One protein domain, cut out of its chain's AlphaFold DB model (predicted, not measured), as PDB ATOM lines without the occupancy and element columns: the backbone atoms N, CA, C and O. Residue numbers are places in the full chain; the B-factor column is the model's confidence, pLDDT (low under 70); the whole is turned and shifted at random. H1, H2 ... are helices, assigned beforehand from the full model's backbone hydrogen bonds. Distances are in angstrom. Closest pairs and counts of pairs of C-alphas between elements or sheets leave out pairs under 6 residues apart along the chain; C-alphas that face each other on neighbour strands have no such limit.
ATOM      1  N   ASP A  94     -32.539 -41.171 -35.321       96.38
ATOM      2  CA  ASP A  94     -32.714 -40.327 -34.144       96.38
ATOM      3  C   ASP A  94     -31.872 -39.035 -34.224       96.38
ATOM      4  O   ASP A  94     -30.729 -39.079 -34.702       96.38
ATOM      5  N   PRO A  95     -32.368 -37.890 -33.710       95.44
ATOM      6  CA  PRO A  95     -31.680 -36.596 -33.806       95.44
ATOM      7  C   PRO A  95     -30.240 -36.607 -33.277       95.44
ATOM      8  O   PRO A  95     -29.352 -35.953 -33.822       95.44
ATOM      9  N   GLU A  96     -29.973 -37.394 -32.235       95.69
ATOM     10  CA  GLU A  96     -28.628 -37.543 -31.676       95.69
ATOM     11  C   GLU A  96     -27.658 -38.216 -32.657       95.69
ATOM     12  O   GLU A  96     -26.490 -37.834 -32.751       95.69
ATOM     13  N   ILE A  97     -28.143 -39.187 -33.433       95.25
ATOM     14  CA  ILE A  97     -27.362 -39.886 -34.459       95.25
ATOM     15  C   ILE A  97     -27.146 -38.964 -35.657       95.25
ATOM     16  O   ILE A  97     -26.030 -38.871 -36.172       95.25
ATOM     17  N   GLN A  98     -28.183 -38.225 -36.059       95.31
ATOM     18  CA  GLN A  98     -28.086 -37.189 -37.086       95.31
ATOM     19  C   GLN A  98     -26.991 -36.166 -36.738       95.31
ATOM     20  O   GLN A  98     -26.135 -35.861 -37.570       95.31
ATOM     21  N   ALA A  99     -26.928 -35.721 -35.480       93.38
ATOM     22  CA  ALA A  99     -25.887 -34.811 -35.004       93.38
ATOM     23  C   ALA A  99     -24.473 -35.423 -35.054       93.38
ATOM     24  O   ALA A  99     -23.499 -34.705 -35.298       93.38
ATOM     25  N   LEU A 100     -24.322 -36.734 -34.836       92.62
ATOM     26  CA  LEU A 100     -23.032 -37.420 -34.990       92.62
ATOM     27  C   LEU A 100     -22.578 -37.459 -36.456       92.62
ATOM     28  O   LEU A 100     -21.388 -37.267 -36.720       92.62
ATOM     29  N   VAL A 101     -23.506 -37.664 -37.394       92.31
ATOM     30  CA  VAL A 101     -23.228 -37.620 -38.840       92.31
ATOM     31  C   VAL A 101     -22.861 -36.205 -39.282       92.31
ATOM     32  O   VAL A 101     -21.851 -36.033 -39.960       92.31
ATOM     33  N   ALA A 102     -23.605 -35.188 -38.839       89.81
ATOM     34  CA  ALA A 102     -23.310 -33.779 -39.125       89.81
ATOM     35  C   ALA A 102     -21.914 -33.363 -38.622       89.81
ATOM     36  O   ALA A 102     -21.176 -32.647 -39.293       89.81
ATOM     37  N   LYS A 103     -21.497 -33.885 -37.460       89.56
ATOM     38  CA  LYS A 103     -20.144 -33.691 -36.901       89.56
ATOM     39  C   LYS A 103     -19.060 -34.532 -37.593       89.56
ATOM     40  O   LYS A 103     -17.913 -34.507 -37.150       89.56
ATOM     41  N   GLY A 104     -19.407 -35.326 -38.606       88.44
ATOM     42  CA  GLY A 104     -18.486 -36.217 -39.316       88.44
ATOM     43  C   GLY A 104     -17.985 -37.408 -38.491       88.44
ATOM     44  O   GLY A 104     -17.074 -38.106 -38.929       88.44
ATOM     45  N   LYS A 105     -18.559 -37.667 -37.307       89.88
ATOM     46  CA  LYS A 105     -18.154 -38.780 -36.428       89.88
ATOM     47  C   LYS A 105     -18.683 -40.133 -36.894       89.88
ATOM     48  O   LYS A 105     -18.164 -41.169 -36.490       89.88
ATOM     49  N   LEU A 106     -19.729 -40.124 -37.713       90.44
ATOM     50  CA  LEU A 106     -20.289 -41.309 -38.345       90.44
ATOM     51  C   LEU A 106     -20.334 -41.113 -39.865       90.44
ATOM     52  O   LEU A 106     -20.614 -40.005 -40.330       90.44
ATOM     53  N   PRO A 107     -20.079 -42.171 -40.653       87.69
ATOM     54  CA  PRO A 107     -20.087 -42.086 -42.103       87.69
ATOM     55  C   PRO A 107     -21.517 -41.970 -42.627       87.69
ATOM     56  O   PRO A 107     -22.410 -42.693 -42.191       87.69
ATOM     57  N   ARG A 108     -21.732 -41.143 -43.650       86.69
ATOM     58  CA  ARG A 108     -22.984 -41.158 -44.415       86.69
ATOM     59  C   ARG A 108     -22.988 -42.351 -45.370       86.69
ATOM     60  O   ARG A 108     -22.485 -42.266 -46.487       86.69
ATOM     61  N   SER A 109     -23.541 -43.473 -44.924       87.81
ATOM     62  CA  SER A 109     -23.663 -44.691 -45.725       87.81
ATOM     63  C   SER A 109     -25.034 -45.316 -45.530       87.81
ATOM     64  O   SER A 109     -25.501 -45.435 -44.401       87.81
ATOM     65  N   LEU A 110     -25.642 -45.778 -46.628       88.75
ATOM     66  CA  LEU A 110     -26.946 -46.442 -46.594       88.75
ATOM     67  C   LEU A 110     -26.940 -47.647 -45.641       88.75
ATOM     68  O   LEU A 110     -27.818 -47.763 -44.796       88.75
ATOM     69  N   ARG A 111     -25.889 -48.476 -45.704       90.75
ATOM     70  CA  ARG A 111     -25.742 -49.663 -44.846       90.75
ATOM     71  C   ARG A 111     -25.644 -49.307 -43.364       90.75
ATOM     72  O   ARG A 111     -26.119 -50.059 -42.526       90.75
ATOM     73  N   MET A 112     -25.005 -48.177 -43.047       90.19
ATOM     74  CA  MET A 112     -24.879 -47.701 -41.668       90.19
ATOM     75  C   MET A 112     -26.253 -47.310 -41.126       90.19
ATOM     76  O   MET A 112     -26.656 -47.807 -40.076       90.19
ATOM     77  N   SER A 113     -26.993 -46.493 -41.879       92.25
ATOM     78  CA  SER A 113     -28.345 -46.082 -41.508       92.25
ATOM     79  C   SER A 113     -29.283 -47.281 -41.366       92.25
ATOM     80  O   SER A 113     -29.962 -47.395 -40.354       92.25
ATOM     81  N   GLU A 114     -29.279 -48.214 -42.323       93.19
ATOM     82  CA  GLU A 114     -30.108 -49.429 -42.277       93.19
ATOM     83  C   GLU A 114     -29.764 -50.320 -41.074       93.19
ATOM     84  O   GLU A 114     -30.663 -50.782 -40.373       93.19
ATOM     85  N   ALA A 115     -28.474 -50.514 -40.781       93.56
ATOM     86  CA  ALA A 115     -28.043 -51.292 -39.623       93.56
ATOM     87  C   ALA A 115     -28.490 -50.656 -38.298       93.56
ATOM     88  O   ALA A 115     -28.952 -51.369 -37.409       93.56
ATOM     89  N   LEU A 116     -28.397 -49.331 -38.156       94.12
ATOM     90  CA  LEU A 116     -28.895 -48.644 -36.962       94.12
ATOM     91  C   LEU A 116     -30.422 -48.732 -36.869       94.12
ATOM     92  O   LEU A 116     -30.943 -49.080 -35.812       94.12
ATOM     93  N   LEU A 117     -31.141 -48.490 -37.965       95.06
ATOM     94  CA  LEU A 117     -32.606 -48.578 -37.997       95.06
ATOM     95  C   LEU A 117     -33.124 -49.991 -37.696       95.06
ATOM     96  O   LEU A 117     -34.227 -50.123 -37.173       95.06
ATOM     97  N   SER A 118     -32.323 -51.034 -37.948       95.88
ATOM     98  CA  SER A 118     -32.661 -52.412 -37.569       95.88
ATOM     99  C   SER A 118     -32.793 -52.620 -36.055       95.88
ATOM    100  O   SER A 118     -33.468 -53.555 -35.631       95.88
ATOM    101  N   VAL A 119     -32.194 -51.746 -35.234       96.06
ATOM    102  CA  VAL A 119     -32.357 -51.749 -33.775       96.06
ATOM    103  C   VAL A 119     -33.674 -51.041 -33.438       96.06
ATOM    104  O   VAL A 119     -33.756 -49.828 -33.648       96.06
ATOM    105  N   PRO A 120     -34.706 -51.739 -32.919       92.75
ATOM    106  CA  PRO A 120     -36.033 -51.143 -32.749       92.75
ATOM    107  C   PRO A 120     -36.083 -50.090 -31.640       92.75
ATOM    108  O   PRO A 120     -36.802 -49.105 -31.762       92.75
ATOM    109  N   GLU A 121     -35.325 -50.304 -30.561       96.06
ATOM    110  CA  GLU A 121     -35.343 -49.441 -29.379       96.06
ATOM    111  C   GLU A 121     -34.450 -48.201 -29.601       96.06
ATOM    112  O   GLU A 121     -33.237 -48.357 -29.801       96.06
ATOM    113  N   PRO A 122     -35.016 -46.975 -29.578       93.62
ATOM    114  CA  PRO A 122     -34.276 -45.746 -29.874       93.62
ATOM    115  C   PRO A 122     -33.061 -45.515 -28.969       93.62
ATOM    116  O   PRO A 122     -31.978 -45.170 -29.447       93.62
ATOM    117  N   GLY A 123     -33.185 -45.761 -27.662       95.56
ATOM    118  CA  GLY A 123     -32.102 -45.567 -26.698       95.56
ATOM    119  C   GLY A 123     -30.910 -46.491 -26.952       95.56
ATOM    120  O   GLY A 123     -29.755 -46.057 -26.913       95.56
ATOM    121  N   ALA A 124     -31.158 -47.761 -27.263       95.56
ATOM    122  CA  ALA A 124     -30.149 -48.742 -27.635       95.56
ATOM    123  C   ALA A 124     -29.488 -48.370 -28.963       95.56
ATOM    124  O   ALA A 124     -28.264 -48.475 -29.078       95.56
ATOM    125  N   ARG A 125     -30.265 -47.883 -29.937       96.62
ATOM    126  CA  ARG A 125     -29.749 -47.415 -31.228       96.62
ATOM    127  C   ARG A 125     -28.790 -46.241 -31.061       96.62
ATOM    128  O   ARG A 125     -27.677 -46.272 -31.588       96.62
ATOM    129  N   VAL A 126     -29.183 -45.244 -30.275       96.56
ATOM    130  CA  VAL A 126     -28.354 -44.079 -29.945       96.56
ATOM    131  C   VAL A 126     -27.081 -44.503 -29.212       96.56
ATOM    132  O   VAL A 126     -25.981 -44.121 -29.618       96.56
ATOM    133  N   LYS A 127     -27.186 -45.352 -28.179       96.31
ATOM    134  CA  LYS A 127     -26.015 -45.876 -27.448       96.31
ATOM    135  C   LYS A 127     -25.058 -46.631 -28.370       96.31
ATOM    136  O   LYS A 127     -23.839 -46.480 -28.254       96.31
ATOM    137  N   LEU A 128     -25.584 -47.433 -29.294       94.62
ATOM    138  CA  LEU A 128     -24.785 -48.137 -30.295       94.62
ATOM    139  C   LEU A 128     -24.068 -47.150 -31.226       94.62
ATOM    140  O   LEU A 128     -22.859 -47.269 -31.421       94.62
ATOM    141  N   ALA A 129     -24.778 -46.147 -31.743       94.50
ATOM    142  CA  ALA A 129     -24.212 -45.112 -32.603       94.50
ATOM    143  C   ALA A 129     -23.101 -44.311 -31.900       94.50
ATOM    144  O   ALA A 129     -22.039 -44.082 -32.480       94.50
ATOM    145  N   GLN A 130     -23.293 -43.954 -30.628       94.44
ATOM    146  CA  GLN A 130     -22.279 -43.282 -29.810       94.44
ATOM    147  C   GLN A 130     -21.029 -44.152 -29.611       94.44
ATOM    148  O   GLN A 130     -19.912 -43.644 -29.712       94.44
ATOM    149  N   ARG A 131     -21.193 -45.461 -29.372       93.12
ATOM    150  CA  ARG A 131     -20.066 -46.410 -29.292       93.12
ATOM    151  C   ARG A 131     -19.329 -46.534 -30.624       93.12
ATOM    152  O   ARG A 131     -18.102 -46.579 -30.634       93.12
ATOM    153  N   LEU A 132     -20.052 -46.573 -31.744       91.62
ATOM    154  CA  LEU A 132     -19.456 -46.618 -33.084       91.62
ATOM    155  C   LEU A 132     -18.665 -45.345 -33.399       91.62
ATOM    156  O   LEU A 132     -17.559 -45.440 -33.920       91.62
ATOM    157  N   ALA A 133     -19.183 -44.179 -33.016       91.12
ATOM    158  CA  ALA A 133     -18.530 -42.885 -33.211       91.12
ATOM    159  C   ALA A 133     -17.206 -42.727 -32.436       91.12
ATOM    160  O   ALA A 133     -16.411 -41.844 -32.751       91.12
ATOM    161  N   GLN A 134     -16.973 -43.547 -31.408       89.44
ATOM    162  CA  GLN A 134     -15.726 -43.559 -30.636       89.44
ATOM    163  C   GLN A 134     -14.677 -44.517 -31.215       89.44
ATOM    164  O   GLN A 134     -13.520 -44.478 -30.799       89.44
ATOM    165  N   ARG A 135     -15.051 -45.393 -32.159       85.94
ATOM    166  CA  ARG A 135     -14.116 -46.360 -32.739       85.94
ATOM    167  C   ARG A 135     -13.217 -45.697 -33.790       85.94
ATOM    168  O   ARG A 135     -13.730 -45.066 -34.718       85.94
ATOM    169  N   PRO A 136     -11.887 -45.884 -33.711       68.69
ATOM    170  CA  PRO A 136     -10.981 -45.423 -34.755       68.69
ATOM    171  C   PRO A 136     -11.279 -46.146 -36.080       68.69
ATOM    172  O   PRO A 136     -11.534 -47.348 -36.095       68.69
TER     173      PRO A 136
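What this domain is: This is residues 94 to 136 of the 151 residues of an uncharacterized protein of Ardenticatenales bacterium (UniProt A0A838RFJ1). Three short helices make a small triangle in end view: H3, the longest, has H1 nearly side by side with it and running the same way, while H2 packs on residues 125 to 129 of H3 at a slant and runs the opposite way, as the first half of a helical hairpin. H1 and H2 each pack on H3 but are apart from each other, and the link of residues 103 to 109 joins them. The printed part has 43 residues with three named helices, in the order H1, H2, H3, and no named strand; its class is all helix. It is compact, with a radius of gyration of the C-alphas of 9.3 A, and rounded, with spans of 24 by 19 by 19 A.

Where its parts are: Start with the longest helix, H3, residues 122 to 133: find C-alpha 122 at (-34.276, -45.746, -29.874), and from there the helix runs 16.3 A to C-alpha 133 at (-18.530, -42.885, -33.211). Go back along the printed residues to H2, residues 110 to 117, which measures 10.5 A from first to last C-alpha. Farther back is H1, residues 95 to 102, which begins with C-alpha 95 at (-31.680, -36.596, -33.806) and measures 10.3 A.

How they stand to each other: Look first at H3, which touches both of the other helices. H1 touches H3, and their closest C-alphas, those of Ile 97 and Val 126, are 6.2 A apart. Their lines stand at a shallow tilt of 22 degrees, and they run the same way. H2 touches H3 too, where H3 takes part with residues 125 to 129 alone; the closest C-alphas are those of Leu 116 and Arg 125, 5.9 A apart. These two helices form a helical hairpin, running opposite ways at a steep tilt of 43 degrees. H1 and H2 are apart, with no C-alpha of the one within 8 A of the other. Check the backbone next: in H1, H2 and H3 every O i to N i+4 pair is within hydrogen-bond range.

The domain as a whole: The two C-alphas farthest apart are those of Pro 120 and Pro 136, at 25.8 A, and from the first printed C-alpha, that of Asp 94, to the last, that of Pro 136, it is 22.3 A. The residues run from 94 to 136, and the printed part has no cut. Between H2 and H3 you will find a tight link of 4 residues, and between H1 and H2 a short link of 7 residues; neither is long. In the B-factor column the mean pLDDT of the printed part is 92.2, and residue 136 is the one residue under 70.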